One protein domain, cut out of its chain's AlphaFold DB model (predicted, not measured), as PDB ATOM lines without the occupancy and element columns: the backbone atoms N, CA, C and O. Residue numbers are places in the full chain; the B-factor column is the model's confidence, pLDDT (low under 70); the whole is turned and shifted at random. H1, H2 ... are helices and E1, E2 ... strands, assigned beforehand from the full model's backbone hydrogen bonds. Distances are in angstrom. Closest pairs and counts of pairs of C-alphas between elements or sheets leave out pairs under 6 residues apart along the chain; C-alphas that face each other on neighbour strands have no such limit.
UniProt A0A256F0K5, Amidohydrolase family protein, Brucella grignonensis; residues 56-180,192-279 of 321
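AT A GLANCE: This is residues 56 to 180 and 192 to 279 of the 321 residues of the protein "Amidohydrolase family protein" of Brucella grignonensis (UniProt A0A256F0K5). What is it? There is little regular structure. Among long loops, H1 and H4 lie side by side over one face of the mixed sheet E1 E2 E4 E3 E5. How big? The 213 printed residues, 80 in five named helices and five strands, class mixed, are compact: radius of gyration of the C-alphas 16.8 A, spans 47 by 38 by 36 A.

IN THESE COORDINATES: What is where? H1 is residues 90 to 103, 20.0 A, from C-alpha (-47.528, -45.966, -12.117); E1 106 to 109; H2 125 to 137; H3 142 to 146; E2 155 to 160; E3 166 to 172; H4 206 to 220; E4 229 to 235; H5 244 to 248. What is last? E5, 258 to 261, ends at (-28.950, -49.384, -24.036).

HOW THE PARTS SIT: How do E1 and E2 pair? They are antiparallel, N 108 and O 156 within hydrogen-bond range at 2.9 A. What touches H1? H2, H3 and H4 do; the closest C-alphas of H1 and H4, Leu 103 and Ser 218, are 6.8 A apart.

THE WHOLE: Is it cut? Residues 181 to 191 are not printed; C-alphas 180 and 192 are 12.8 A apart. Where is confidence low? Residues 56 to 79 have pLDDT under 70.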
ATOM      1  N   PRO A  56     -16.518 -40.981 -22.667       45.00
ATOM      2  CA  PRO A  56     -16.924 -41.486 -23.971       45.00
ATOM      3  C   PRO A  56     -15.684 -41.940 -24.753       45.00
ATOM      4  O   PRO A  56     -14.975 -41.132 -25.350       45.00
ATOM      5  N   SER A  57     -15.423 -43.247 -24.812       47.09
ATOM      6  CA  SER A  57     -14.201 -43.776 -25.443       47.09
ATOM      7  C   SER A  57     -14.209 -43.659 -26.973       47.09
ATOM      8  O   SER A  57     -13.150 -43.617 -27.605       47.09
ATOM      9  N   LYS A  58     -15.396 -43.579 -27.596       52.50
ATOM     10  CA  LYS A  58     -15.531 -43.464 -29.056       52.50
ATOM     11  C   LYS A  58     -16.726 -42.619 -29.491       52.50
ATOM     12  O   LYS A  58     -17.853 -43.114 -29.594       52.50
ATOM     13  N   VAL A  59     -16.452 -41.357 -29.821       54.53
ATOM     14  CA  VAL A  59     -17.429 -40.397 -30.360       54.53
ATOM     15  C   VAL A  59     -17.527 -40.521 -31.881       54.53
ATOM     16  O   VAL A  59     -16.520 -40.453 -32.585       54.53
ATOM     17  N   VAL A  60     -18.743 -40.682 -32.407       51.62
ATOM     18  CA  VAL A  60     -19.009 -40.795 -33.848       51.62
ATOM     19  C   VAL A  60     -20.116 -39.822 -34.269       51.62
ATOM     20  O   VAL A  60     -21.184 -39.786 -33.665       51.62
ATOM     21  N   GLY A  61     -19.865 -39.091 -35.361       43.16
ATOM     22  CA  GLY A  61     -20.882 -38.402 -36.164       43.16
ATOM     23  C   GLY A  61     -21.373 -37.041 -35.655       43.16
ATOM     24  O   GLY A  61     -21.107 -36.624 -34.529       43.16
ATOM     25  N   ASP A  62     -22.090 -36.354 -36.546       41.34
ATOM     26  CA  ASP A  62     -23.044 -35.291 -36.231       41.34
ATOM     27  C   ASP A  62     -24.440 -35.922 -36.307       41.34
ATOM     28  O   ASP A  62     -24.852 -36.402 -37.366       41.34
ATOM     29  N   ALA A  63     -25.162 -35.985 -35.189       47.00
ATOM     30  CA  ALA A  63     -26.545 -36.438 -35.190       47.00
ATOM     31  C   ALA A  63     -27.398 -35.402 -35.939       47.00
ATOM     32  O   ALA A  63     -27.481 -34.240 -35.534       47.00
ATOM     33  N   ALA A  64     -28.027 -35.805 -37.046       38.09
ATOM     34  CA  ALA A  64     -28.958 -34.937 -37.754       38.09
ATOM     35  C   ALA A  64     -30.104 -34.527 -36.806       38.09
ATOM     36  O   ALA A  64     -30.597 -35.378 -36.058       38.09
ATOM     37  N   PRO A  65     -30.557 -33.259 -36.819       36.78
ATOM     38  CA  PRO A  65     -31.669 -32.835 -35.981       36.78
ATOM     39  C   PRO A  65     -32.926 -33.619 -36.371       36.78
ATOM     40  O   PRO A  65     -33.486 -33.448 -37.453       36.78
ATOM     41  N   LEU A  66     -33.358 -34.507 -35.478       40.28
ATOM     42  CA  LEU A  66     -34.567 -35.303 -35.626       40.28
ATOM     43  C   LEU A  66     -35.688 -34.628 -34.836       40.28
ATOM     44  O   LEU A  66     -35.650 -34.594 -33.609       40.28
ATOM     45  N   SER A  67     -36.709 -34.115 -35.524       34.22
ATOM     46  CA  SER A  67     -37.967 -33.743 -34.874       34.22
ATOM     47  C   SER A  67     -38.946 -34.914 -34.965       34.22
ATOM     48  O   SER A  67     -39.358 -35.351 -36.042       34.22
ATOM     49  N   VAL A  68     -39.305 -35.472 -33.810       36.91
ATOM     50  CA  VAL A  68     -40.393 -36.445 -33.686       36.91
ATOM     51  C   VAL A  68     -41.396 -35.886 -32.693       36.91
ATOM     52  O   VAL A  68     -41.118 -35.790 -31.503       36.91
ATOM     53  N   THR A  69     -42.585 -35.530 -33.177       36.59
ATOM     54  CA  THR A  69     -43.700 -35.151 -32.305       36.59
ATOM     55  C   THR A  69     -44.422 -36.415 -31.854       36.59
ATOM     56  O   THR A  69     -45.357 -36.879 -32.506       36.59
ATOM     57  N   ILE A  70     -43.994 -37.000 -30.738       38.16
ATOM     58  CA  ILE A  70     -44.702 -38.126 -30.118       38.16
ATOM     59  C   ILE A  70     -45.903 -37.559 -29.367       38.16
ATOM     60  O   ILE A  70     -45.718 -36.847 -28.390       38.16
ATOM     61  N   ARG A  71     -47.144 -37.868 -29.765       40.19
ATOM     62  CA  ARG A  71     -48.336 -37.316 -29.084       40.19
ATOM     63  C   ARG A  71     -48.404 -37.638 -27.583       40.19
ATOM     64  O   ARG A  71     -48.844 -36.774 -26.832       40.19
ATOM     65  N   ALA A  72     -47.891 -38.797 -27.159       40.34
ATOM     66  CA  ALA A  72     -47.803 -39.208 -25.750       40.34
ATOM     67  C   ALA A  72     -46.859 -38.337 -24.890       40.34
ATOM     68  O   ALA A  72     -46.951 -38.373 -23.672       40.34
ATOM     69  N   PHE A  73     -45.974 -37.550 -25.514       44.69
ATOM     70  CA  PHE A  73     -45.057 -36.597 -24.865       44.69
ATOM     71  C   PHE A  73     -45.082 -35.218 -25.565       44.69
ATOM     72  O   PHE A  73     -44.189 -34.391 -25.393       44.69
ATOM     73  N   SER A  74     -46.096 -34.964 -26.402       34.50
ATOM     74  CA  SER A  74     -46.260 -33.695 -27.121       34.50
ATOM     75  C   SER A  74     -46.764 -32.614 -26.173       34.50
ATOM     76  O   SER A  74     -47.189 -32.920 -25.065       34.50
ATOM     77  N   SER A  75     -46.774 -31.363 -26.632       33.34
ATOM     78  CA  SER A  75     -47.110 -30.114 -25.922       33.34
ATOM     79  C   SER A  75     -48.376 -30.087 -25.030       33.34
ATOM     80  O   SER A  75     -48.609 -29.085 -24.355       33.34
ATOM     81  N   GLY A  76     -49.174 -31.159 -24.977       39.34
ATOM     82  CA  GLY A  76     -50.241 -31.376 -23.994       39.34
ATOM     83  C   GLY A  76     -49.928 -32.374 -22.861       39.34
ATOM     84  O   GLY A  76     -50.435 -32.181 -21.756       39.34
ATOM     85  N   ASP A  77     -49.104 -33.411 -23.077       51.50
ATOM     86  CA  ASP A  77     -48.765 -34.404 -22.043       51.50
ATOM     87  C   ASP A  77     -47.457 -34.035 -21.349       51.50
ATOM     88  O   ASP A  77     -46.343 -34.336 -21.771       51.50
ATOM     89  N   ARG A  78     -47.638 -33.326 -20.246       61.03
ATOM     90  CA  ARG A  78     -46.619 -32.795 -19.354       61.03
ATOM     91  C   ARG A  78     -46.013 -33.894 -18.465       61.03
ATOM     92  O   ARG A  78     -46.011 -33.763 -17.246       61.03
ATOM     93  N   SER A  79     -45.555 -35.001 -19.046       57.38
ATOM     94  CA  SER A  79     -44.981 -36.144 -18.311       57.38
ATOM     95  C   SER A  79     -43.809 -35.736 -17.415       57.38
ATOM     96  O   SER A  79     -43.844 -36.046 -16.229       57.38
ATOM     97  N   ARG A  80     -42.875 -34.913 -17.920       71.06
ATOM     98  CA  ARG A  80     -41.787 -34.322 -17.118       71.06
ATOM     99  C   ARG A  80     -42.285 -33.526 -15.913       71.06
ATOM    100  O   ARG A  80     -41.594 -33.460 -14.908       71.06
ATOM    101  N   ARG A  81     -43.481 -32.931 -15.976       83.06
ATOM    102  CA  ARG A  81     -44.036 -32.177 -14.841       83.06
ATOM    103  C   ARG A  81     -44.515 -33.082 -13.714       83.06
ATOM    104  O   ARG A  81     -44.808 -32.591 -12.633       83.06
ATOM    105  N   ARG A  82     -44.640 -34.388 -13.956       86.69
ATOM    106  CA  ARG A  82     -45.134 -35.360 -12.976       86.69
ATOM    107  C   ARG A  82     -44.131 -36.497 -12.777       86.69
ATOM    108  O   ARG A  82     -44.478 -37.639 -13.065       86.69
ATOM    109  N   PRO A  83     -42.908 -36.182 -12.307       91.06
ATOM    110  CA  PRO A  83     -41.887 -37.174 -12.016       91.06
ATOM    111  C   PRO A  83     -42.355 -38.150 -10.937       91.06
ATOM    112  O   PRO A  83     -42.836 -37.757  -9.867       91.06
ATOM    113  N   GLU A  84     -42.161 -39.431 -11.214       94.50
ATOM    114  CA  GLU A  84     -42.436 -40.531 -10.298       94.50
ATOM    115  C   GLU A  84     -41.124 -41.226  -9.950       94.50
ATOM    116  O   GLU A  84     -40.309 -41.514 -10.821       94.50
ATOM    117  N   THR A  85     -40.890 -41.450  -8.663       94.81
ATOM    118  CA  THR A  85     -39.652 -42.054  -8.169       94.81
ATOM    119  C   THR A  85     -39.695 -43.578  -8.267       94.81
ATOM    120  O   THR A  85     -40.754 -44.165  -8.476       94.81
ATOM    121  N   ALA A  86     -38.533 -44.208  -8.086       95.75
ATOM    122  CA  ALA A  86     -38.334 -45.654  -8.149       95.75
ATOM    123  C   ALA A  86     -39.494 -46.500  -7.574       95.75
ATOM    124  O   ALA A  86     -39.841 -46.373  -6.394       95.75
ATOM    125  N   PHE A  87     -40.022 -47.404  -8.403       97.56
ATOM    126  CA  PHE A  87     -41.161 -48.309  -8.162       97.56
ATOM    127  C   PHE A  87     -42.536 -47.635  -8.003       97.56
ATOM    128  O   PHE A  87     -43.535 -48.317  -7.766       97.56
ATOM    129  N   LEU A  88     -42.618 -46.306  -8.106       97.38
ATOM    130  CA  LEU A  88     -43.856 -45.527  -8.004       97.38
ATOM    131  C   LEU A  88     -44.299 -44.943  -9.353       97.38
ATOM    132  O   LEU A  88     -45.219 -44.128  -9.382       97.38
ATOM    133  N   GLU A  89     -43.686 -45.367 -10.458       96.75
ATOM    134  CA  GLU A  89     -43.858 -44.869 -11.833       96.75
ATOM    135  C   GLU A  89     -45.163 -45.336 -12.498       96.75
ATOM    136  O   GLU A  89     -45.219 -45.642 -13.689       96.75
ATOM    137  N   TYR A  90     -46.238 -45.417 -11.719       98.00
ATOM    138  CA  TYR A  90     -47.528 -45.966 -12.117       98.00
ATOM    139  C   TYR A  90     -48.151 -45.233 -13.299       98.00
ATOM    140  O   TYR A  90     -48.617 -45.862 -14.257       98.00
ATOM    141  N   ARG A  91     -48.179 -43.899 -13.249       96.06
ATOM    142  CA  ARG A  91     -48.750 -43.084 -14.319       96.06
ATOM    143  C   ARG A  91     -47.913 -43.239 -15.578       96.06
ATOM    144  O   ARG A  91     -48.478 -43.485 -16.643       96.06
ATOM    145  N   THR A  92     -46.599 -43.110 -15.453       95.62
ATOM    146  CA  THR A  92     -45.645 -43.170 -16.562       95.62
ATOM    147  C   THR A  92     -45.706 -44.528 -17.255       95.62
ATOM    148  O   THR A  92     -46.000 -44.584 -18.451       95.62
ATOM    149  N   ALA A  93     -45.587 -45.618 -16.497       98.19
ATOM    150  CA  ALA A  93     -45.715 -46.981 -17.000       98.19
ATOM    151  C   ALA A  93     -47.066 -47.227 -17.682       98.19
ATOM    152  O   ALA A  93     -47.111 -47.751 -18.795       98.19
ATOM    153  N   SER A  94     -48.176 -46.784 -17.075       97.94
ATOM    154  CA  SER A  94     -49.510 -46.976 -17.663       97.94
ATOM    155  C   SER A  94     -49.660 -46.282 -19.018       97.94
ATOM    156  O   SER A  94     -50.238 -46.851 -19.940       97.94
ATOM    157  N   LYS A  95     -49.100 -45.076 -19.170       96.06
ATOM    158  CA  LYS A  95     -49.142 -44.307 -20.421       96.06
ATOM    159  C   LYS A  95     -48.256 -44.909 -21.501       96.06
ATOM    160  O   LYS A  95     -48.638 -44.906 -22.673       96.06
ATOM    161  N   ILE A  96     -47.089 -45.417 -21.113       97.25
ATOM    162  CA  ILE A  96     -46.181 -46.142 -22.003       97.25
ATOM    163  C   ILE A  96     -46.877 -47.406 -22.514       97.25
ATOM    164  O   ILE A  96     -47.005 -47.574 -23.726       97.25
ATOM    165  N   ALA A  97     -47.401 -48.238 -21.609       98.44
ATOM    166  CA  ALA A  97     -48.093 -49.480 -21.944       98.44
ATOM    167  C   ALA A  97     -49.283 -49.239 -22.885       98.44
ATOM    168  O   ALA A  97     -49.378 -49.847 -23.949       98.44
ATOM    169  N   ASP A  98     -50.137 -48.277 -22.544       97.31
ATOM    170  CA  ASP A  98     -51.289 -47.863 -23.342       97.31
ATOM    171  C   ASP A  98     -50.896 -47.342 -24.739       97.31
ATOM    172  O   ASP A  98     -51.527 -47.663 -25.750       97.31
ATOM    173  N   THR A  99     -49.813 -46.567 -24.826       96.00
ATOM    174  CA  THR A  99     -49.306 -46.056 -26.108       96.00
ATOM    175  C   THR A  99     -48.761 -47.172 -26.990       96.00
ATOM    176  O   THR A  99     -49.098 -47.222 -28.171       96.00
ATOM    177  N   LEU A 100     -47.958 -48.077 -26.432       97.62
ATOM    178  CA  LEU A 100     -47.383 -49.210 -27.161       97.62
ATOM    179  C   LEU A 100     -48.468 -50.188 -27.617       97.62
ATOM    180  O   LEU A 100     -48.456 -50.632 -28.764       97.62
ATOM    181  N   HIS A 101     -49.457 -50.442 -26.761       97.75
ATOM    182  CA  HIS A 101     -50.597 -51.283 -27.098       97.75
ATOM    183  C   HIS A 101     -51.386 -50.707 -28.281       97.75
ATOM    184  O   HIS A 101     -51.663 -51.420 -29.243       97.75
ATOM    185  N   ARG A 102     -51.669 -49.395 -28.279       95.81
ATOM    186  CA  ARG A 102     -52.320 -48.719 -29.417       95.81
ATOM    187  C   ARG A 102     -51.515 -48.752 -30.710       95.81
ATOM    188  O   ARG A 102     -52.109 -48.698 -31.783       95.81
ATOM    189  N   LEU A 103     -50.188 -48.789 -30.619       94.94
ATOM    190  CA  LEU A 103     -49.319 -48.948 -31.784       94.94
ATOM    191  C   LEU A 103     -49.360 -50.382 -32.346       94.94
ATOM    192  O   LEU A 103     -48.924 -50.591 -33.469       94.94
ATOM    193  N   GLY A 104     -49.918 -51.348 -31.610       96.75
ATOM    194  CA  GLY A 104     -50.051 -52.742 -32.040       96.75
ATOM    195  C   GLY A 104     -48.971 -53.677 -31.496       96.75
ATOM    196  O   GLY A 104     -48.835 -54.789 -31.996       96.75
ATOM    197  N   TYR A 105     -48.204 -53.246 -30.491       98.44
ATOM    198  CA  TYR A 105     -47.274 -54.126 -29.783       98.44
ATOM    199  C   TYR A 105     -48.022 -55.077 -28.838       98.44
ATOM    200  O   TYR A 105     -49.057 -54.721 -28.266       98.44
ATOM    201  N   ASP A 106     -47.450 -56.261 -28.618       98.44
ATOM    202  CA  ASP A 106     -47.831 -57.136 -27.511       98.44
ATOM    203  C   ASP A 106     -47.192 -56.619 -26.216       98.44
ATOM    204  O   ASP A 106     -45.967 -56.553 -26.110       98.44
ATOM    205  N   VAL A 107     -48.014 -56.185 -25.257       98.81
ATOM    206  CA  VAL A 107     -47.564 -55.445 -24.068       98.81
ATOM    207  C   VAL A 107     -47.762 -56.267 -22.796       98.81
ATOM    208  O   VAL A 107     -48.890 -56.558 -22.379       98.81
ATOM    209  N   ALA A 108     -46.646 -56.542 -22.126       98.75
ATOM    210  CA  ALA A 108     -46.576 -57.191 -20.827       98.75
ATOM    211  C   ALA A 108     -46.153 -56.189 -19.740       98.75
ATOM    212  O   ALA A 108     -45.262 -55.361 -19.945       98.75
ATOM    213  N   VAL A 109     -46.803 -56.260 -18.575       98.81
ATOM    214  CA  VAL A 109     -46.553 -55.376 -17.421       98.81
ATOM    215  C   VAL A 109     -46.614 -56.160 -16.113       98.81
ATOM    216  O   VAL A 109     -47.119 -57.289 -16.078       98.81
ATOM    217  N   GLY A 110     -46.147 -55.559 -15.018       98.06
ATOM    218  CA  GLY A 110     -46.357 -56.124 -13.690       98.06
ATOM    219  C   GLY A 110     -45.666 -57.475 -13.491       98.06
ATOM    220  O   GLY A 110     -44.528 -57.649 -13.930       98.06
ATOM    221  N   PRO A 111     -46.342 -58.466 -12.875       98.50
ATOM    222  CA  PRO A 111     -45.784 -59.797 -12.629       98.50
ATOM    223  C   PRO A 111     -45.320 -60.553 -13.876       98.50
ATOM    224  O   PRO A 111     -44.575 -61.517 -13.746       98.50
ATOM    225  N   GLN A 112     -45.748 -60.139 -15.072       98.44
ATOM    226  CA  GLN A 112     -45.302 -60.751 -16.326       98.44
ATOM    227  C   GLN A 112     -43.848 -60.395 -16.665       98.44
ATOM    228  O   GLN A 112     -43.205 -61.123 -17.412       98.44
ATOM    229  N   VAL A 113     -43.350 -59.265 -16.152       98.50
ATOM    230  CA  VAL A 113     -42.048 -58.694 -16.536       98.50
ATOM    231  C   VAL A 113     -41.206 -58.251 -15.345       98.50
ATOM    232  O   VAL A 113     -40.129 -57.708 -15.545       98.50
ATOM    233  N   MET A 114     -41.695 -58.427 -14.116       98.38
ATOM    234  CA  MET A 114     -40.970 -58.144 -12.878       98.38
ATOM    235  C   MET A 114     -41.311 -59.168 -11.795       98.38
ATOM    236  O   MET A 114     -42.479 -59.328 -11.451       98.38
ATOM    237  N   ASP A 115     -40.308 -59.804 -11.188       98.19
ATOM    238  CA  ASP A 115     -40.486 -60.672 -10.021       98.19
ATOM    239  C   ASP A 115     -40.463 -59.837  -8.735       98.19
ATOM    240  O   ASP A 115     -39.428 -59.291  -8.346       98.19
ATOM    241  N   ALA A 116     -41.599 -59.772  -8.037       96.75
ATOM    242  CA  ALA A 116     -41.729 -59.037  -6.781       96.75
ATOM    243  C   ALA A 116     -40.727 -59.489  -5.700       96.75
ATOM    244  O   ALA A 116     -40.334 -58.689  -4.854       96.75
ATOM    245  N   ARG A 117     -40.277 -60.751  -5.722       96.44
ATOM    246  CA  ARG A 117     -39.326 -61.299  -4.734       96.44
ATOM    247  C   ARG A 117     -37.902 -60.786  -4.933       96.44
ATOM    248  O   ARG A 117     -37.099 -60.857  -4.009       96.44
ATOM    249  N   ALA A 118     -37.596 -60.300  -6.133       96.00
ATOM    250  CA  ALA A 118     -36.300 -59.740  -6.493       96.00
ATOM    251  C   ALA A 118     -36.258 -58.206  -6.349       96.00
ATOM    252  O   ALA A 118     -35.216 -57.599  -6.590       96.00
ATOM    253  N   ILE A 119     -37.362 -57.572  -5.930       94.69
ATOM    254  CA  ILE A 119     -37.388 -56.142  -5.612       94.69
ATOM    255  C   ILE A 119     -36.633 -55.911  -4.299       94.69
ATOM    256  O   ILE A 119     -37.026 -56.384  -3.232       94.69
ATOM    257  N   ILE A 120     -35.544 -55.150  -4.384       90.62
ATOM    258  CA  ILE A 120     -34.734 -54.760  -3.230       90.62
ATOM    259  C   ILE A 120     -35.220 -53.405  -2.729       90.62
ATOM    260  O   ILE A 120     -35.316 -52.453  -3.503       90.62
ATOM    261  N   ASP A 121     -35.449 -53.313  -1.418       89.75
ATOM    262  CA  ASP A 121     -35.872 -52.079  -0.750       89.75
ATOM    263  C   ASP A 121     -37.146 -51.459  -1.371       89.75
ATOM    264  O   ASP A 121     -37.096 -50.345  -1.911       89.75
ATOM    265  N   PRO A 122     -38.278 -52.194  -1.356       92.88
ATOM    266  CA  PRO A 122     -39.530 -51.704  -1.918       92.88
ATOM    267  C   PRO A 122     -40.073 -50.507  -1.117       92.88
ATOM    268  O   PRO A 122     -39.880 -50.437   0.103       92.88
ATOM    269  N   PRO A 123     -40.812 -49.583  -1.760       94.38
ATOM    270  CA  PRO A 123     -41.570 -48.566  -1.044       94.38
ATOM    271  C   PRO A 123     -42.589 -49.198  -0.086       94.38
ATOM    272  O   PRO A 123     -43.047 -50.320  -0.293       94.38
ATOM    273  N   SER A 124     -42.988 -48.456   0.951       96.31
ATOM    274  CA  SER A 124     -44.039 -48.925   1.863       96.31
ATOM    275  C   SER A 124     -45.371 -49.134   1.134       96.31
ATOM    276  O   SER A 124     -45.693 -48.408   0.193       96.31
ATOM    277  N   ASP A 125     -46.209 -50.043   1.638       96.19
ATOM    278  CA  ASP A 125     -47.548 -50.275   1.081       96.19
ATOM    279  C   ASP A 125     -48.396 -49.000   1.022       96.19
ATOM    280  O   ASP A 125     -49.212 -48.829   0.117       96.19
ATOM    281  N   SER A 126     -48.214 -48.091   1.985       97.31
ATOM    282  CA  SER A 126     -48.903 -46.802   1.975       97.31
ATOM    283  C   SER A 126     -48.429 -45.926   0.822       97.31
ATOM    284  O   SER A 126     -49.261 -45.384   0.103       97.31
ATOM    285  N   ALA A 127     -47.114 -45.836   0.601       96.19
ATOM    286  CA  ALA A 127     -46.556 -45.084  -0.519       96.19
ATOM    287  C   ALA A 127     -47.013 -45.658  -1.868       96.19
ATOM    288  O   ALA A 127     -47.404 -44.898  -2.750       96.19
ATOM    289  N   LEU A 128     -47.042 -46.990  -1.997       97.75
ATOM    290  CA  LEU A 128     -47.549 -47.679  -3.185       97.75
ATOM    291  C   LEU A 128     -49.023 -47.348  -3.449       97.75
ATOM    292  O   LEU A 128     -49.377 -46.996  -4.572       97.75
ATOM    293  N   ARG A 129     -49.888 -47.414  -2.426       97.25
ATOM    294  CA  ARG A 129     -51.309 -47.043  -2.565       97.25
ATOM    295  C   ARG A 129     -51.476 -45.581  -2.965       97.25
ATOM    296  O   ARG A 129     -52.142 -45.304  -3.954       97.25
ATOM    297  N   THR A 130     -50.812 -44.663  -2.262       96.81
ATOM    298  CA  THR A 130     -50.875 -43.229  -2.567       96.81
ATOM    299  C   THR A 130     -50.412 -42.928  -3.992       96.81
ATOM    300  O   THR A 130     -51.059 -42.149  -4.686       96.81
ATOM    301  N   ALA A 131     -49.326 -43.554  -4.455       96.19
ATOM    302  CA  ALA A 131     -48.835 -43.371  -5.818       96.19
ATOM    303  C   ALA A 131     -49.825 -43.899  -6.867       96.19
ATOM    304  O   ALA A 131     -50.072 -43.220  -7.861       96.19
ATOM    305  N   ARG A 132     -50.443 -45.064  -6.630       97.38
ATOM    306  CA  ARG A 132     -51.476 -45.624  -7.518       97.38
ATOM    307  C   ARG A 132     -52.693 -44.712  -7.629       97.38
ATOM    308  O   ARG A 132     -53.112 -44.397  -8.741       97.38
ATOM    309  N   ASP A 133     -53.224 -44.259  -6.498       96.31
ATOM    310  CA  ASP A 133     -54.395 -43.378  -6.465       96.31
ATOM    311  C   ASP A 133     -54.094 -42.044  -7.161       96.31
ATOM    312  O   ASP A 133     -54.883 -41.557  -7.976       96.31
ATOM    313  N   ALA A 134     -52.907 -41.485  -6.905       94.44
ATOM    314  CA  ALA A 134     -52.432 -40.278  -7.568       94.44
ATOM    315  C   ALA A 134     -52.287 -40.479  -9.084       94.44
ATOM    316  O   ALA A 134     -52.740 -39.632  -9.855       94.44
ATOM    317  N   ALA A 135     -51.715 -41.601  -9.528       94.94
ATOM    318  CA  ALA A 135     -51.560 -41.918 -10.943       94.94
ATOM    319  C   ALA A 135     -52.913 -41.999 -11.664       94.94
ATOM    320  O   ALA A 135     -53.065 -41.412 -12.738       94.94
ATOM    321  N   ILE A 136     -53.912 -42.645 -11.052       95.06
ATOM    322  CA  ILE A 136     -55.285 -42.720 -11.577       95.06
ATOM    323  C   ILE A 136     -55.904 -41.321 -11.667       95.06
ATOM    324  O   ILE A 136     -56.366 -40.918 -12.737       95.06
ATOM    325  N   ALA A 137     -55.849 -40.538 -10.586       93.62
ATOM    326  CA  ALA A 137     -56.380 -39.172 -10.556       93.62
ATOM    327  C   ALA A 137     -55.722 -38.253 -11.604       93.62
ATOM    328  O   ALA A 137     -56.321 -37.289 -12.079       93.62
ATOM    329  N   GLN A 138     -54.489 -38.567 -12.000       89.19
ATOM    330  CA  GLN A 138     -53.698 -37.821 -12.976       89.19
ATOM    331  C   GLN A 138     -53.832 -38.337 -14.418       89.19
ATOM    332  O   GLN A 138     -53.050 -37.919 -15.287       89.19
ATOM    333  N   GLY A 139     -54.811 -39.209 -14.678       90.06
ATOM    334  CA  GLY A 139     -55.126 -39.735 -16.005       90.06
ATOM    335  C   GLY A 139     -54.247 -40.908 -16.440       90.06
ATOM    336  O   GLY A 139     -54.033 -41.090 -17.637       90.06
ATOM    337  N   GLY A 140     -53.683 -41.659 -15.493       92.81
ATOM    338  CA  GLY A 140     -53.090 -42.964 -15.768       92.81
ATOM    339  C   GLY A 140     -54.160 -43.994 -16.143       92.81
ATOM    340  O   GLY A 140     -55.305 -43.916 -15.694       92.81
ATOM    341  N   GLY A 141     -53.797 -44.958 -16.989       94.25
ATOM    342  CA  GLY A 141     -54.719 -45.999 -17.443       94.25
ATOM    343  C   GLY A 141     -55.023 -46.990 -16.322       94.25
ATOM    344  O   GLY A 141     -54.158 -47.790 -15.976       94.25
ATOM    345  N   VAL A 142     -56.241 -46.949 -15.772       97.31
ATOM    346  CA  VAL A 142     -56.659 -47.775 -14.618       97.31
ATOM    347  C   VAL A 142     -56.395 -49.262 -14.860       97.31
ATOM    348  O   VAL A 142     -55.748 -49.901 -14.035       97.31
ATOM    349  N   GLU A 143     -56.787 -49.782 -16.026       97.19
ATOM    350  CA  GLU A 143     -56.593 -51.195 -16.388       97.19
ATOM    351  C   GLU A 143     -55.114 -51.613 -16.382       97.19
ATOM    352  O   GLU A 143     -54.770 -52.722 -15.973       97.19
ATOM    353  N   TRP A 144     -54.212 -50.719 -16.797       98.31
ATOM    354  CA  TRP A 144     -52.771 -50.971 -16.743       98.31
ATOM    355  C   TRP A 144     -52.249 -50.907 -15.309       98.31
ATOM    356  O   TRP A 144     -51.487 -51.778 -14.898       98.31
ATOM    357  N   ILE A 145     -52.669 -49.904 -14.533       98.25
ATOM    358  CA  ILE A 145     -52.234 -49.704 -13.142       98.25
ATOM    359  C   ILE A 145     -52.622 -50.895 -12.260       98.25
ATOM    360  O   ILE A 145     -51.832 -51.326 -11.421       98.25
ATOM    361  N   GLU A 146     -53.812 -51.460 -12.453       97.88
ATOM    362  CA  GLU A 146     -54.271 -52.641 -11.713       97.88
ATOM    363  C   GLU A 146     -53.419 -53.886 -11.982       97.88
ATOM    364  O   GLU A 146     -53.248 -54.719 -11.090       97.88
ATOM    365  N   ARG A 147     -52.814 -53.983 -13.171       98.31
ATOM    366  CA  ARG A 147     -51.899 -55.070 -13.542       98.31
ATOM    367  C   ARG A 147     -50.487 -54.910 -12.969       98.31
ATOM    368  O   ARG A 147     -49.686 -55.820 -13.145       98.31
ATOM    369  N   MET A 148     -50.184 -53.810 -12.274       98.19
ATOM    370  CA  MET A 148     -48.858 -53.488 -11.715       98.19
ATOM    371  C   MET A 148     -48.843 -53.473 -10.165       98.19
ATOM    372  O   MET A 148     -48.495 -52.467  -9.544       98.19
ATOM    373  N   PRO A 149     -49.242 -54.549  -9.463       96.69
ATOM    374  CA  PRO A 149     -49.207 -54.572  -8.000       96.69
ATOM    375  C   PRO A 149     -47.785 -54.366  -7.448       96.69
ATOM    376  O   PRO A 149     -46.795 -54.592  -8.132       96.69
ATOM    377  N   GLY A 150     -47.679 -53.927  -6.190       95.25
ATOM    378  CA  GLY A 150     -46.423 -54.014  -5.430       95.25
ATOM    379  C   GLY A 150     -45.215 -53.260  -6.006       95.25
ATOM    380  O   GLY A 150     -44.090 -53.689  -5.780       95.25
ATOM    381  N   GLY A 151     -45.421 -52.185  -6.770       96.25
ATOM    382  CA  GLY A 151     -44.337 -51.429  -7.410       96.25
ATOM    383  C   GLY A 151     -43.730 -52.111  -8.641       96.25
ATOM    384  O   GLY A 151     -42.636 -51.758  -9.068       96.25
ATOM    385  N   GLN A 152     -44.423 -53.096  -9.222       98.12
ATOM    386  CA  GLN A 152     -44.005 -53.790 -10.443       98.12
ATOM    387  C   GLN A 152     -44.363 -52.959 -11.688       98.12
ATOM    388  O   GLN A 152     -45.207 -53.340 -12.493       98.12
ATOM    389  N   THR A 153     -43.759 -51.784 -11.823       98.38
ATOM    390  CA  THR A 153     -44.084 -50.771 -12.844       98.38
ATOM    391  C   THR A 153     -43.359 -50.974 -14.182       98.38
ATOM    392  O   THR A 153     -43.453 -50.135 -15.069       98.38
ATOM    393  N   GLY A 154     -42.654 -52.089 -14.376       98.44
ATOM    394  CA  GLY A 154     -41.973 -52.404 -15.633       98.44
ATOM    395  C   GLY A 154     -42.935 -52.672 -16.786       98.44
ATOM    396  O   GLY A 154     -44.010 -53.250 -16.601       98.44
ATOM    397  N   VAL A 155     -42.519 -52.273 -17.991       98.88
ATOM    398  CA  VAL A 155     -43.274 -52.474 -19.234       98.88
ATOM    399  C   VAL A 155     -42.360 -53.091 -20.283       98.88
ATOM    400  O   VAL A 155     -41.281 -52.569 -20.556       98.88
ATOM    401  N   VAL A 156     -42.797 -54.185 -20.903       98.88
ATOM    402  CA  VAL A 156     -42.127 -54.775 -22.067       98.88
ATOM    403  C   VAL A 156     -43.119 -54.845 -23.214       98.88
ATOM    404  O   VAL A 156     -44.205 -55.403 -23.071       98.88
ATOM    405  N   ALA A 157     -42.741 -54.282 -24.356       98.69
ATOM    406  CA  ALA A 157     -43.514 -54.349 -25.586       98.69
ATOM    407  C   ALA A 157     -42.758 -55.158 -26.637       98.69
ATOM    408  O   ALA A 157     -41.610 -54.847 -26.947       98.69
ATOM    409  N   THR A 158     -43.407 -56.174 -27.196       98.69
ATOM    410  CA  THR A 158     -42.827 -57.072 -28.197       98.69
ATOM    411  C   THR A 158     -43.551 -56.912 -29.527       98.69
ATOM    412  O   THR A 158     -44.777 -56.820 -29.569       98.69
ATOM    413  N   TYR A 159     -42.803 -56.888 -30.627       98.31
ATOM    414  CA  TYR A 159     -43.368 -56.938 -31.974       98.31
ATOM    415  C   TYR A 159     -42.551 -57.872 -32.861       98.31
ATOM    416  O   TYR A 159     -41.325 -57.767 -32.917       98.31
ATOM    417  N   ARG A 160     -43.233 -58.784 -33.559       97.50
ATOM    418  CA  ARG A 160     -42.617 -59.747 -34.476       97.50
ATOM    419  C   ARG A 160     -42.872 -59.328 -35.919       97.50
ATOM    420  O   ARG A 160     -44.015 -59.321 -36.364       97.50
ATOM    421  N   PHE A 161     -41.798 -59.040 -36.647       96.75
ATOM    422  CA  PHE A 161     -41.831 -58.711 -38.074       96.75
ATOM    423  C   PHE A 161     -41.697 -59.953 -38.969       96.75
ATOM    424  O   PHE A 161     -42.107 -59.936 -40.124       96.75
ATOM    425  N   GLY A 162     -41.151 -61.050 -38.440       96.00
ATOM    426  CA  GLY A 162     -40.986 -62.309 -39.163       96.00
ATOM    427  C   GLY A 162     -40.079 -63.272 -38.408       96.00
ATOM    428  O   GLY A 162     -39.956 -63.190 -37.186       96.00
ATOM    429  N   ASP A 163     -39.437 -64.182 -39.131       96.69
ATOM    430  CA  ASP A 163     -38.353 -65.001 -38.586       96.69
ATOM    431  C   ASP A 163     -37.053 -64.196 -38.549       96.69
ATOM    432  O   ASP A 163     -36.841 -63.326 -39.391       96.69
ATOM    433  N   GLY A 164     -36.194 -64.457 -37.567       97.00
ATOM    434  CA  GLY A 164     -34.947 -63.718 -37.382       97.00
ATOM    435  C   GLY A 164     -34.604 -63.512 -35.907       97.00
ATOM    436  O   GLY A 164     -35.273 -64.088 -35.046       97.00
ATOM    437  N   PRO A 165     -33.569 -62.704 -35.621       98.00
ATOM    438  CA  PRO A 165     -33.085 -62.483 -34.265       98.00
ATOM    439  C   PRO A 165     -34.054 -61.646 -33.423       98.00
ATOM    440  O   PRO A 165     -34.913 -60.928 -33.949       98.00
ATOM    441  N   VAL A 166     -33.874 -61.702 -32.108       98.56
ATOM    442  CA  VAL A 166     -34.568 -60.870 -31.124       98.56
ATOM    443  C   VAL A 166     -33.651 -59.729 -30.682       98.56
ATOM    444  O   VAL A 166     -32.600 -59.944 -30.077       98.56
ATOM    445  N   LEU A 167     -34.059 -58.495 -30.971       98.12
ATOM    446  CA  LEU A 167     -33.365 -57.278 -30.551       98.12
ATOM    447  C   LEU A 167     -34.113 -56.640 -29.381       98.12
ATOM    448  O   LEU A 167     -35.312 -56.390 -29.486       98.12
ATOM    449  N   ALA A 168     -33.416 -56.311 -28.299       98.31
ATOM    450  CA  ALA A 168     -33.973 -55.586 -27.166       98.31
ATOM    451  C   ALA A 168     -33.376 -54.179 -27.049       98.31
ATOM    452  O   ALA A 168     -32.160 -54.011 -27.078       98.31
ATOM    453  N   PHE A 169     -34.236 -53.181 -26.853       98.31
ATOM    454  CA  PHE A 169     -33.851 -51.809 -26.529       98.31
ATOM    455  C   PHE A 169     -34.382 -51.450 -25.149       98.31
ATOM    456  O   PHE A 169     -35.580 -51.600 -24.893       98.31
ATOM    457  N   ARG A 170     -33.504 -50.970 -24.267       98.25
ATOM    458  CA  ARG A 170     -33.863 -50.587 -22.902       98.25
ATOM    459  C   ARG A 170     -33.881 -49.075 -22.715       98.25
ATOM    460  O   ARG A 170     -32.943 -48.381 -23.100       98.25
ATOM    461  N   PHE A 171     -34.921 -48.613 -22.033       97.38
ATOM    462  CA  PHE A 171     -35.158 -47.237 -21.611       97.38
ATOM    463  C   PHE A 171     -35.541 -47.270 -20.129       97.38
ATOM    464  O   PHE A 171     -36.361 -48.091 -19.735       97.38
ATOM    465  N   ASP A 172     -34.947 -46.443 -19.285       95.88
ATOM    466  CA  ASP A 172     -35.422 -46.239 -17.911       95.88
ATOM    467  C   ASP A 172     -36.483 -45.129 -17.871       95.88
ATOM    468  O   ASP A 172     -36.754 -44.459 -18.874       95.88
ATOM    469  N   MET A 173     -37.169 -45.001 -16.736       95.31
ATOM    470  CA  MET A 173     -38.313 -44.091 -16.621       95.31
ATOM    471  C   MET A 173     -38.474 -43.417 -15.257       95.31
ATOM    472  O   MET A 173     -39.374 -42.593 -15.111       95.31
ATOM    473  N   ASP A 174     -37.665 -43.754 -14.255       95.19
ATOM    474  CA  ASP A 174     -37.815 -43.213 -12.905       95.19
ATOM    475  C   ASP A 174     -37.204 -41.818 -12.740       95.19
ATOM    476  O   ASP A 174     -36.326 -41.387 -13.481       95.19
ATOM    477  N   ALA A 175     -37.715 -41.075 -11.768       93.69
ATOM    478  CA  ALA A 175     -37.213 -39.771 -11.371       93.69
ATOM    479  C   ALA A 175     -36.449 -39.831 -10.041       93.69
ATOM    480  O   ALA A 175     -36.532 -40.799  -9.281       93.69
ATOM    481  N   LEU A 176     -35.780 -38.725  -9.712       91.50
ATOM    482  CA  LEU A 176     -35.006 -38.555  -8.487       91.50
ATOM    483  C   LEU A 176     -35.770 -37.750  -7.421       91.50
ATOM    484  O   LEU A 176     -36.515 -36.825  -7.771       91.50
ATOM    485  N   PRO A 177     -35.564 -38.038  -6.118       91.25
ATOM    486  CA  PRO A 177     -36.134 -37.275  -5.009       91.25
ATOM    487  C   PRO A 177     -35.329 -35.986  -4.740       91.25
ATOM    488  O   PRO A 177     -34.763 -35.804  -3.662       91.25
ATOM    489  N   VAL A 178     -35.227 -35.114  -5.744       91.75
ATOM    490  CA  VAL A 178     -34.477 -33.848  -5.686       91.75
ATOM    491  C   VAL A 178     -35.376 -32.667  -6.045       91.75
ATOM    492  O   VAL A 178     -36.325 -32.805  -6.817       91.75
ATOM    493  N   PHE A 179     -35.090 -31.496  -5.476       91.88
ATOM    494  CA  PHE A 179     -35.820 -30.270  -5.793       91.88
ATOM    495  C   PHE A 179     -35.400 -29.734  -7.162       91.88
ATOM    496  O   PHE A 179     -34.216 -29.527  -7.416       91.88
ATOM    497  N   GLU A 180     -36.373 -29.483  -8.038       91.94
ATOM    498  CA  GLU A 180     -36.113 -28.788  -9.297       91.94
ATOM    499  C   GLU A 180     -36.017 -27.275  -9.065       91.94
ATOM    500  O   GLU A 180     -36.873 -26.696  -8.392       91.94
ATOM    501  N   SER A 192     -42.233 -23.721 -19.519       84.44
ATOM    502  CA  SER A 192     -43.416 -24.071 -18.715       84.44
ATOM    503  C   SER A 192     -43.633 -25.574 -18.490       84.44
ATOM    504  O   SER A 192     -44.772 -26.047 -18.503       84.44
ATOM    505  N   PHE A 193     -42.564 -26.336 -18.269       83.06
ATOM    506  CA  PHE A 193     -42.599 -27.791 -18.080       83.06
ATOM    507  C   PHE A 193     -41.747 -28.294 -16.894       83.06
ATOM    508  O   PHE A 193     -41.495 -29.494 -16.805       83.06
ATOM    509  N   ARG A 194     -41.394 -27.406 -15.946       88.31
ATOM    510  CA  ARG A 194     -40.905 -27.758 -14.596       88.31
ATOM    511  C   ARG A 194     -41.882 -28.687 -13.864       88.31
ATOM    512  O   ARG A 194     -43.102 -28.547 -14.025       88.31
ATOM    513  N   SER A 195     -41.336 -29.576 -13.036       89.50
ATOM    514  CA  SER A 195     -42.044 -30.412 -12.064       89.50
ATOM    515  C   SER A 195     -43.117 -29.642 -11.284       89.50
ATOM    516  O   SER A 195     -42.897 -28.532 -10.793       89.50
ATOM    517  N   GLU A 196     -44.295 -30.258 -11.185       88.62
ATOM    518  CA  GLU A 196     -45.421 -29.854 -10.336       88.62
ATOM    519  C   GLU A 196     -45.257 -30.367  -8.893       88.62
ATOM    520  O   GLU A 196     -46.030 -29.972  -8.025       88.62
ATOM    521  N   TRP A 197     -44.272 -31.239  -8.631       85.19
ATOM    522  CA  TRP A 197     -44.055 -31.872  -7.330       85.19
ATOM    523  C   TRP A 197     -42.755 -31.397  -6.703       85.19
ATOM    524  O   TRP A 197     -41.669 -31.606  -7.251       85.19
ATOM    525  N   ASP A 198     -42.866 -30.830  -5.508       86.31
ATOM    526  CA  ASP A 198     -41.691 -30.494  -4.722       86.31
ATOM    527  C   ASP A 198     -40.919 -31.755  -4.323       86.31
ATOM    528  O   ASP A 198     -41.488 -32.802  -3.995       86.31
ATOM    529  N   GLY A 199     -39.593 -31.647  -4.397       89.50
ATOM    530  CA  GLY A 199     -38.674 -32.737  -4.088       89.50
ATOM    531  C   GLY A 199     -38.683 -33.887  -5.097       89.50
ATOM    532  O   GLY A 199     -38.247 -34.979  -4.740       89.50
ATOM    533  N   ARG A 200     -39.195 -33.696  -6.325       91.00
ATOM    534  CA  ARG A 200     -39.107 -34.694  -7.404       91.00
ATOM    535  C   ARG A 200     -38.744 -34.053  -8.739       91.00
ATOM    536  O   ARG A 200     -39.383 -33.084  -9.149       91.00
ATOM    537  N   MET A 201     -37.789 -34.650  -9.453       91.06
ATOM    538  CA  MET A 201     -37.324 -34.171 -10.759       91.06
ATOM    539  C   MET A 201     -36.733 -35.312 -11.597       91.06
ATOM    540  O   MET A 201     -35.990 -36.146 -11.082       91.06
ATOM    541  N   HIS A 202     -36.970 -35.308 -12.913       87.44
ATOM    542  CA  HIS A 202     -36.143 -36.079 -13.851       87.44
ATOM    543  C   HIS A 202     -34.804 -35.365 -14.085       87.44
ATOM    544  O   HIS A 202     -34.602 -34.697 -15.103       87.44
ATOM    545  N   ALA A 203     -33.909 -35.462 -13.101       87.25
ATOM    546  CA  ALA A 203     -32.584 -34.848 -13.161       87.25
ATOM    547  C   ALA A 203     -31.567 -35.678 -13.972       87.25
ATOM    548  O   ALA A 203     -30.608 -35.105 -14.474       87.25
ATOM    549  N   CYS A 204     -31.820 -36.978 -14.175       88.12
ATOM    550  CA  CYS A 204     -30.975 -37.880 -14.973       88.12
ATOM    551  C   CYS A 204     -31.456 -38.056 -16.436       88.12
ATOM    552  O   CYS A 204     -30.822 -38.716 -17.249       88.12
ATOM    553  N   GLY A 205     -32.585 -37.434 -16.813       87.38
ATOM    554  CA  GLY A 205     -33.089 -37.456 -18.196       87.38
ATOM    555  C   GLY A 205     -33.895 -38.700 -18.592       87.38
ATOM    556  O   GLY A 205     -34.145 -38.902 -19.780       87.38
ATOM    557  N   HIS A 206     -34.347 -39.513 -17.632       92.06
ATOM    558  CA  HIS A 206     -35.138 -40.729 -17.901       92.06
ATOM    559  C   HIS A 206     -36.498 -40.435 -18.565       92.06
ATOM    560  O   HIS A 206     -37.021 -41.248 -19.322       92.06
ATOM    561  N   ASP A 207     -37.055 -39.233 -18.382       88.50
ATOM    562  CA  ASP A 207     -38.196 -38.763 -19.176       88.50
ATOM    563  C   ASP A 207     -37.858 -38.668 -20.672       88.50
ATOM    564  O   ASP A 207     -38.675 -39.015 -21.528       88.50
ATOM    565  N   GLY A 208     -36.633 -38.245 -20.982       89.81
ATOM    566  CA  GLY A 208     -36.063 -38.263 -22.321       89.81
ATOM    567  C   GLY A 208     -35.853 -39.682 -22.853       89.81
ATOM    568  O   GLY A 208     -36.215 -39.944 -23.999       89.81
ATOM    569  N   HIS A 209     -35.343 -40.614 -22.041       93.69
ATOM    570  CA  HIS A 209     -35.193 -42.021 -22.443       93.69
ATOM    571  C   HIS A 209     -36.542 -42.666 -22.770       93.69
ATOM    572  O   HIS A 209     -36.704 -43.238 -23.850       93.69
ATOM    573  N   ALA A 210     -37.544 -42.499 -21.902       93.19
ATOM    574  CA  ALA A 210     -38.898 -42.982 -22.149       93.19
ATOM    575  C   ALA A 210     -39.507 -42.375 -23.429       93.19
ATOM    576  O   ALA A 210     -40.111 -43.088 -24.238       93.19
ATOM    577  N   ALA A 211     -39.308 -41.072 -23.663       89.94
ATOM    578  CA  ALA A 211     -39.742 -40.423 -24.896       89.94
ATOM    579  C   ALA A 211     -39.037 -41.017 -26.129       89.94
ATOM    580  O   ALA A 211     -39.704 -41.383 -27.096       89.94
ATOM    581  N   ILE A 212     -37.713 -41.189 -26.096       92.56
ATOM    582  CA  ILE A 212     -36.951 -41.828 -27.181       92.56
ATOM    583  C   ILE A 212     -37.483 -43.238 -27.459       92.56
ATOM    584  O   ILE A 212     -37.692 -43.582 -28.623       92.56
ATOM    585  N   GLY A 213     -37.774 -44.022 -26.419       95.25
ATOM    586  CA  GLY A 213     -38.338 -45.364 -26.558       95.25
ATOM    587  C   GLY A 213     -39.676 -45.382 -27.293       95.25
ATOM    588  O   GLY A 213     -39.870 -46.175 -28.214       95.25
ATOM    589  N   LEU A 214     -40.589 -44.460 -26.972       94.56
ATOM    590  CA  LEU A 214     -41.867 -44.346 -27.684       94.56
ATOM    591  C   LEU A 214     -41.708 -43.842 -29.128       94.56
ATOM    592  O   LEU A 214     -42.446 -44.279 -30.015       94.56
ATOM    593  N   ALA A 215     -40.747 -42.949 -29.395       91.19
ATOM    594  CA  ALA A 215     -40.416 -42.541 -30.763       91.19
ATOM    595  C   ALA A 215     -39.882 -43.725 -31.566       91.19
ATOM    596  O   ALA A 215     -40.322 -43.943 -32.695       91.19
ATOM    597  N   CYS A 216     -38.968 -44.496 -30.974       92.81
ATOM    598  CA  CYS A 216     -38.429 -45.714 -31.561       92.81
ATOM    599  C   CYS A 216     -39.568 -46.681 -31.908       92.81
ATOM    600  O   CYS A 216     -39.706 -47.061 -33.071       92.81
ATOM    601  N   ALA A 217     -40.466 -46.951 -30.954       94.56
ATOM    602  CA  ALA A 217     -41.627 -47.816 -31.150       94.56
ATOM    603  C   ALA A 217     -42.487 -47.399 -32.350       94.56
ATOM    604  O   ALA A 217     -42.846 -48.223 -33.191       94.56
ATOM    605  N   SER A 218     -42.804 -46.105 -32.443       91.19
ATOM    606  CA  SER A 218     -43.625 -45.574 -33.529       91.19
ATOM    607  C   SER A 218     -42.918 -45.626 -34.884       91.19
ATOM    608  O   SER A 218     -43.593 -45.758 -35.902       91.19
ATOM    609  N   ARG A 219     -41.591 -45.466 -34.922       91.25
ATOM    610  CA  ARG A 219     -40.824 -45.446 -36.172       91.25
ATOM    611  C   ARG A 219     -40.560 -46.843 -36.712       91.25
ATOM    612  O   ARG A 219     -40.659 -47.017 -37.919       91.25
ATOM    613  N   LEU A 220     -40.279 -47.815 -35.843       91.81
ATOM    614  CA  LEU A 220     -39.997 -49.199 -36.238       91.81
ATOM    615  C   LEU A 220     -41.127 -49.805 -37.078       91.81
ATOM    616  O   LEU A 220     -40.859 -50.461 -38.074       91.81
ATOM    617  N   LEU A 221     -42.384 -49.516 -36.731       88.44
ATOM    618  CA  LEU A 221     -43.550 -50.020 -37.468       88.44
ATOM    619  C   LEU A 221     -43.726 -49.407 -38.866       88.44
ATOM    620  O   LEU A 221     -44.505 -49.922 -39.662       88.44
ATOM    621  N   GLY A 222     -43.046 -48.295 -39.157       85.19
ATOM    622  CA  GLY A 222     -43.062 -47.650 -40.470       85.19
ATOM    623  C   GLY A 222     -41.880 -48.027 -41.360       85.19
ATOM    624  O   GLY A 222     -41.780 -47.496 -42.463       85.19
ATOM    625  N   LEU A 223     -40.962 -48.873 -40.883       88.94
ATOM    626  CA  LEU A 223     -39.834 -49.351 -41.674       88.94
ATOM    627  C   LEU A 223     -40.260 -50.565 -42.504       88.94
ATOM    628  O   LEU A 223     -40.881 -51.496 -41.993       88.94
ATOM    629  N   GLU A 224     -39.912 -50.551 -43.785       86.44
ATOM    630  CA  GLU A 224     -40.081 -51.702 -44.668       86.44
ATOM    631  C   GLU A 224     -38.942 -52.717 -44.439       86.44
ATOM    632  O   GLU A 224     -37.877 -52.369 -43.928       86.44
ATOM    633  N   GLU A 225     -39.174 -53.981 -44.806       87.25
ATOM    634  CA  GLU A 225     -38.151 -55.047 -44.854       87.25
ATOM    635  C   GLU A 225     -37.509 -55.464 -43.511       87.25
ATOM    636  O   GLU A 225     -36.477 -56.140 -43.493       87.25
ATOM    637  N   LEU A 226     -38.123 -55.141 -42.368       92.81
ATOM    638  CA  LEU A 226     -37.698 -55.702 -41.083       92.81
ATOM    639  C   LEU A 226     -38.077 -57.188 -40.961       92.81
ATOM    640  O   LEU A 226     -39.137 -57.621 -41.407       92.81
ATOM    641  N   SER A 227     -37.216 -57.966 -40.306       95.19
ATOM    642  CA  SER A 227     -37.444 -59.372 -39.951       95.19
ATOM    643  C   SER A 227     -36.961 -59.637 -38.521       95.19
ATOM    644  O   SER A 227     -36.240 -58.822 -37.944       95.19
ATOM    645  N   GLY A 228     -37.391 -60.748 -37.921       97.62
ATOM    646  CA  GLY A 228     -37.146 -61.048 -36.510       97.62
ATOM    647  C   GLY A 228     -38.134 -60.377 -35.555       97.62
ATOM    648  O   GLY A 228     -39.300 -60.145 -35.891       97.62
ATOM    649  N   THR A 229     -37.675 -60.111 -34.333       98.44
ATOM    650  CA  THR A 229     -38.495 -59.595 -33.228       98.44
ATOM    651  C   THR A 229     -37.799 -58.426 -32.547       98.44
ATOM    652  O   THR A 229     -36.593 -58.462 -32.321       98.44
ATOM    653  N   VAL A 230     -38.562 -57.401 -32.173       98.19
ATOM    654  CA  VAL A 230     -38.079 -56.319 -31.311       98.19
ATOM    655  C   VAL A 230     -38.774 -56.363 -29.954       98.19
ATOM    656  O   VAL A 230     -39.986 -56.572 -29.880       98.19
ATOM    657  N   LYS A 231     -38.004 -56.136 -28.889       98.62
ATOM    658  CA  LYS A 231     -38.469 -55.921 -27.519       98.62
ATOM    659  C   LYS A 231     -38.080 -54.521 -27.063       98.62
ATOM    660  O   LYS A 231     -36.911 -54.150 -27.095       98.62
ATOM    661  N   LEU A 232     -39.054 -53.743 -26.619       98.69
ATOM    662  CA  LEU A 232     -38.842 -52.430 -26.020       98.69
ATOM    663  C   LEU A 232     -39.097 -52.552 -24.523       98.69
ATOM    664  O   LEU A 232     -40.206 -52.884 -24.109       98.69
ATOM    665  N   ILE A 233     -38.056 -52.329 -23.729       98.81
ATOM    666  CA  ILE A 233     -38.041 -52.570 -22.290       98.81
ATOM    667  C   ILE A 233     -37.990 -51.219 -21.587       98.81
ATOM    668  O   ILE A 233     -36.989 -50.513 -21.680       98.81
ATOM    669  N   PHE A 234     -39.056 -50.877 -20.874       98.62
ATOM    670  CA  PHE A 234     -39.130 -49.688 -20.034       98.62
ATOM    671  C   PHE A 234     -38.944 -50.107 -18.577       98.62
ATOM    672  O   PHE A 234     -39.818 -50.743 -17.977       98.62
ATOM    673  N   GLN A 235     -37.760 -49.816 -18.045       98.50
ATOM    674  CA  GLN A 235     -37.289 -50.274 -16.746       98.50
ATOM    675  C   GLN A 235     -37.580 -49.227 -15.656       98.50
ATOM    676  O   GLN A 235     -37.168 -48.077 -15.804       98.50
ATOM    677  N   PRO A 236     -38.225 -49.597 -14.536       97.69
ATOM    678  CA  PRO A 236     -38.334 -48.721 -13.374       97.69
ATOM    679  C   PRO A 236     -37.023 -48.676 -12.588       97.69
ATOM    680  O   PRO A 236     -36.112 -49.473 -12.839       97.69
ATOM    681  N   ALA A 237     -36.986 -47.815 -11.568       96.06
ATOM    682  CA  ALA A 237     -36.008 -47.857 -10.481       96.06
ATOM    683  C   ALA A 237     -34.549 -48.078 -10.936       96.06
ATOM    684  O   ALA A 237     -33.826 -48.905 -10.356       96.06
ATOM    685  N   GLU A 238     -34.133 -47.400 -12.008       94.88
ATOM    686  CA  GLU A 238     -32.731 -47.362 -12.408       94.88
ATOM    687  C   GLU A 238     -31.914 -46.682 -11.319       94.88
ATOM    688  O   GLU A 238     -30.874 -47.216 -10.932       94.88
ATOM    689  N   GLU A 239     -32.463 -45.622 -10.720       88.94
ATOM    690  CA  GLU A 239     -31.781 -44.834  -9.712       88.94
ATOM    691  C   GLU A 239     -31.512 -45.686  -8.464       88.94
ATOM    692  O   GLU A 239     -32.382 -46.024  -7.641       88.94
ATOM    693  N   GLY A 240     -30.241 -46.066  -8.331       84.06
ATOM    694  CA  GLY A 240     -29.739 -46.969  -7.301       84.06
ATOM    695  C   GLY A 240     -29.704 -48.453  -7.652       84.06
ATOM    696  O   GLY A 240     -29.454 -49.256  -6.753       84.06
ATOM    697  N   GLY A 241     -29.904 -48.807  -8.921       88.75
ATOM    698  CA  GLY A 241     -29.645 -50.129  -9.484       88.75
ATOM    699  C   GLY A 241     -30.640 -51.201  -9.047       88.75
ATOM    700  O   GLY A 241     -30.246 -52.344  -8.818       88.75
ATOM    701  N   ARG A 242     -31.921 -50.849  -8.867       93.94
ATOM    702  CA  ARG A 242     -32.905 -51.738  -8.217       93.94
ATOM    703  C   ARG A 242     -33.922 -52.365  -9.164       93.94
ATOM    704  O   ARG A 242     -34.467 -53.411  -8.827       93.94
ATOM    705  N   GLY A 243     -34.184 -51.772 -10.329       96.19
ATOM    706  CA  GLY A 243     -35.224 -52.259 -11.243       96.19
ATOM    707  C   GLY A 243     -34.791 -53.335 -12.238       96.19
ATOM    708  O   GLY A 243     -35.623 -54.125 -12.670       96.19
ATOM    709  N   ALA A 244     -33.502 -53.426 -12.576       96.62
ATOM    710  CA  ALA A 244     -33.021 -54.411 -13.549       96.62
ATOM    711  C   ALA A 244     -33.137 -55.856 -13.028       96.62
ATOM    712  O   ALA A 244     -33.652 -56.730 -13.722       96.62
ATOM    713  N   ALA A 245     -32.706 -56.102 -11.786       96.06
ATOM    714  CA  ALA A 245     -32.730 -57.427 -11.166       96.06
ATOM    715  C   ALA A 245     -34.124 -58.095 -11.168       96.06
ATOM    716  O   ALA A 245     -34.216 -59.237 -11.625       96.06
ATOM    717  N   PRO A 246     -35.216 -57.431 -10.736       97.94
ATOM    718  CA  PRO A 246     -36.543 -58.035 -10.788       97.94
ATOM    719  C   PRO A 246     -37.049 -58.283 -12.208       97.94
ATOM    720  O   PRO A 246     -37.794 -59.241 -12.392       97.94
ATOM    721  N   MET A 247     -36.647 -57.491 -13.207       98.50
ATOM    722  CA  MET A 247     -37.024 -57.761 -14.600       98.50
ATOM    723  C   MET A 247     -36.286 -58.968 -15.178       98.50
ATOM    724  O   MET A 247     -36.892 -59.848 -15.781       98.50
ATOM    725  N   ILE A 248     -34.976 -59.055 -14.947       97.81
ATOM    726  CA  ILE A 248     -34.164 -60.191 -15.401       97.81
ATOM    727  C   ILE A 248     -34.663 -61.497 -14.770       97.81
ATOM    728  O   ILE A 248     -34.723 -62.520 -15.445       97.81
ATOM    729  N   ALA A 249     -35.094 -61.460 -13.506       97.94
ATOM    730  CA  ALA A 249     -35.595 -62.633 -12.792       97.94
ATOM    731  C   ALA A 249     -36.846 -63.284 -13.419       97.94
ATOM    732  O   ALA A 249     -37.118 -64.446 -13.123       97.94
ATOM    733  N   THR A 250     -37.599 -62.589 -14.284       97.94
ATOM    734  CA  THR A 250     -38.732 -63.192 -15.012       97.94
ATOM    735  C   THR A 250     -38.351 -63.772 -16.373       97.94
ATOM    736  O   THR A 250     -39.232 -64.248 -17.085       97.94
ATOM    737  N   GLY A 251     -37.074 -63.703 -16.759       97.69
ATOM    738  CA  GLY A 251     -36.587 -64.207 -18.043       97.69
ATOM    739  C   GLY A 251     -36.886 -63.292 -19.234       97.69
ATOM    740  O   GLY A 251     -36.889 -63.751 -20.373       97.69
ATOM    741  N   VAL A 252     -37.140 -61.987 -19.019       97.12
ATOM    742  CA  VAL A 252     -37.465 -61.056 -20.129       97.12
ATOM    743  C   VAL A 252     -36.377 -60.968 -21.208       97.12
ATOM    744  O   VAL A 252     -36.671 -60.524 -22.319       97.12
ATOM    745  N   LEU A 253     -35.144 -61.367 -20.874       97.62
ATOM    746  CA  LEU A 253     -33.974 -61.347 -21.753       97.62
ATOM    747  C   LEU A 253     -33.531 -62.739 -22.237       97.62
ATOM    748  O   LEU A 253     -32.561 -62.812 -22.983       97.62
ATOM    749  N   ASP A 254     -34.193 -63.828 -21.832       98.12
ATOM    750  CA  ASP A 254     -33.693 -65.198 -22.058       98.12
ATOM    751  C   ASP A 254     -33.608 -65.588 -23.545       98.12
ATOM    752  O   ASP A 254     -32.825 -66.455 -23.927       98.12
ATOM    753  N   ASP A 255     -34.417 -64.950 -24.387       98.00
ATOM    754  CA  ASP A 255     -34.510 -65.145 -25.835       98.00
ATOM    755  C   ASP A 255     -33.885 -63.992 -26.641       98.00
ATOM    756  O   ASP A 255     -34.051 -63.954 -27.856       98.00
ATOM    757  N   VAL A 256     -33.217 -63.029 -25.994       98.50
ATOM    758  CA  VAL A 256     -32.654 -61.841 -26.652       98.50
ATOM    759  C   VAL A 256     -31.273 -62.143 -27.236       98.50
ATOM    760  O   VAL A 256     -30.349 -62.491 -26.505       98.50
ATOM    761  N   ASP A 257     -31.105 -61.920 -28.541       98.56
ATOM    762  CA  ASP A 257     -29.820 -62.081 -29.235       98.56
ATOM    763  C   ASP A 257     -28.937 -60.829 -29.124       98.56
ATOM    764  O   ASP A 257     -27.718 -60.922 -28.976       98.56
ATOM    765  N   TYR A 258     -29.549 -59.643 -29.200       98.06
ATOM    766  CA  TYR A 258     -28.842 -58.361 -29.144       98.06
ATOM    767  C   TYR A 258     -29.541 -57.400 -28.193       98.06
ATOM    768  O   TYR A 258     -30.735 -57.136 -28.331       98.06
ATOM    769  N   TYR A 259     -28.782 -56.833 -27.259       96.75
ATOM    770  CA  TYR A 259     -29.284 -55.896 -26.262       96.75
ATOM    771  C   TYR A 259     -28.628 -54.526 -26.430       96.75
ATOM    772  O   TYR A 259     -27.402 -54.412 -26.442       96.75
ATOM    773  N   PHE A 260     -29.451 -53.487 -26.534       95.19
ATOM    774  CA  PHE A 260     -29.026 -52.106 -26.702       95.19
ATOM    775  C   PHE A 260     -29.543 -51.243 -25.555       95.19
ATOM    776  O   PHE A 260     -30.722 -51.274 -25.196       95.19
ATOM    777  N   VAL A 261     -28.651 -50.413 -25.028       92.38
ATOM    778  CA  VAL A 261     -28.950 -49.384 -24.036       92.38
ATOM    779  C   VAL A 261     -28.226 -48.106 -24.437       92.38
ATOM    780  O   VAL A 261     -27.139 -48.153 -25.012       92.38
ATOM    781  N   ALA A 262     -28.844 -46.966 -24.161       90.31
ATOM    782  CA  ALA A 262     -28.246 -45.657 -24.351       90.31
ATOM    783  C   ALA A 262     -28.593 -44.768 -23.159       90.31
ATOM    784  O   ALA A 262     -29.617 -44.976 -22.508       90.31
ATOM    785  N   HIS A 263     -27.751 -43.770 -22.916       90.69
ATOM    786  CA  HIS A 263     -27.995 -42.716 -21.942       90.69
ATOM    787  C   HIS A 263     -27.834 -41.359 -22.632       90.69
ATOM    788  O   HIS A 263     -26.970 -41.189 -23.497       90.69
ATOM    789  N   LEU A 264     -28.645 -40.377 -22.251       87.44
ATOM    790  CA  LEU A 264     -28.453 -38.983 -22.617       87.44
ATOM    791  C   LEU A 264     -27.209 -38.485 -21.881       87.44
ATOM    792  O   LEU A 264     -27.228 -38.293 -20.668       87.44
ATOM    793  N   GLY A 265     -26.097 -38.364 -22.603       74.44
ATOM    794  CA  GLY A 265     -24.812 -38.004 -22.014       74.44
ATOM    795  C   GLY A 265     -24.816 -36.565 -21.508       74.44
ATOM    796  O   GLY A 265     -24.717 -35.641 -22.310       74.44
ATOM    797  N   CYS A 266     -24.881 -36.371 -20.189       70.62
ATOM    798  CA  CYS A 266     -24.830 -35.043 -19.568       70.62
ATOM    799  C   CYS A 266     -23.506 -34.307 -19.834       70.62
ATOM    800  O   CYS A 266     -23.478 -33.080 -19.834       70.62
ATOM    801  N   LEU A 267     -22.428 -35.056 -20.082       74.81
ATOM    802  CA  LEU A 267     -21.079 -34.539 -20.340       74.81
ATOM    803  C   LEU A 267     -20.661 -34.662 -21.814       74.81
ATOM    804  O   LEU A 267     -19.557 -34.274 -22.187       74.81
ATOM    805  N   LEU A 268     -21.535 -35.192 -22.676       79.75
ATOM    806  CA  LEU A 268     -21.254 -35.330 -24.100       79.75
ATOM    807  C   LEU A 268     -21.751 -34.078 -24.842       79.75
ATOM    808  O   LEU A 268     -22.909 -33.693 -24.659       79.75
ATOM    809  N   PRO A 269     -20.941 -33.441 -25.712       82.12
ATOM    810  CA  PRO A 269     -21.403 -32.294 -26.483       82.12
ATOM    811  C   PRO A 269     -22.667 -32.615 -27.286       82.12
ATOM    812  O   PRO A 269     -22.748 -33.642 -27.967       82.12
ATOM    813  N   SER A 270     -23.645 -31.709 -27.246       85.12
ATOM    814  CA  SER A 270     -24.899 -31.851 -27.987       85.12
ATOM    815  C   SER A 270     -24.658 -32.168 -29.466       85.12
ATOM    816  O   SER A 270     -23.829 -31.543 -30.127       85.12
ATOM    817  N   GLY A 271     -25.418 -33.130 -29.993       84.31
ATOM    818  CA  GLY A 271     -25.296 -33.591 -31.380       84.31
ATOM    819  C   GLY A 271     -24.236 -34.672 -31.599       84.31
ATOM    820  O   GLY A 271     -24.058 -35.110 -32.734       84.31
ATOM    821  N   LYS A 272     -23.552 -35.131 -30.548       83.62
ATOM    822  CA  LYS A 272     -22.606 -36.249 -30.613       83.62
ATOM    823  C   LYS A 272     -23.210 -37.527 -30.040       83.62
ATOM    824  O   LYS A 272     -24.088 -37.482 -29.184       83.62
ATOM    825  N   ILE A 273     -22.718 -38.671 -30.517       86.44
ATOM    826  CA  ILE A 273     -23.058 -39.998 -29.994       86.44
ATOM    827  C   ILE A 273     -21.758 -40.708 -29.619       86.44
ATOM    828  O   ILE A 273     -20.859 -40.850 -30.451       86.44
ATOM    829  N   ALA A 274     -21.669 -41.161 -28.372       85.25
ATOM    830  CA  ALA A 274     -20.634 -42.083 -27.931       85.25
ATOM    831  C   ALA A 274     -21.137 -43.517 -28.134       85.25
ATOM    832  O   ALA A 274     -22.213 -43.878 -27.666       85.25
ATOM    833  N   THR A 275     -20.379 -44.317 -28.881       84.56
ATOM    834  CA  THR A 275     -20.745 -45.710 -29.221       84.56
ATOM    835  C   THR A 275     -20.226 -46.731 -28.218       84.56
ATOM    836  O   THR A 275     -20.587 -47.901 -28.273       84.56
ATOM    837  N   GLU A 276     -19.381 -46.278 -27.303       79.75
ATOM    838  CA  GLU A 276     -18.817 -47.067 -26.231       79.75
ATOM    839  C   GLU A 276     -18.702 -46.148 -25.012       79.75
ATOM    840  O   GLU A 276     -18.247 -45.004 -25.114       79.75
ATOM    841  N   ALA A 277     -19.190 -46.650 -23.883       71.31
ATOM    842  CA  ALA A 277     -19.054 -46.025 -22.583       71.31
ATOM    843  C   ALA A 277     -18.276 -47.009 -21.710       71.31
ATOM    844  O   ALA A 277     -18.690 -48.155 -21.519       71.31
ATOM    845  N   THR A 278     -17.110 -46.573 -21.249       75.06
ATOM    846  CA  THR A 278     -16.215 -47.362 -20.396       75.06
ATOM    847  C   THR A 278     -16.126 -46.711 -19.019       75.06
ATOM    848  O   THR A 278     -16.596 -45.594 -18.837       75.06
ATOM    849  N   GLY A 279     -15.564 -47.411 -18.032       74.88
ATOM    850  CA  GLY A 279     -15.370 -46.836 -16.693       74.88
ATOM    851  C   GLY A 279     -16.587 -46.913 -15.768       74.88
ATOM    852  O   GLY A 279     -16.557 -46.347 -14.683       74.88
TER     853      GLY A 279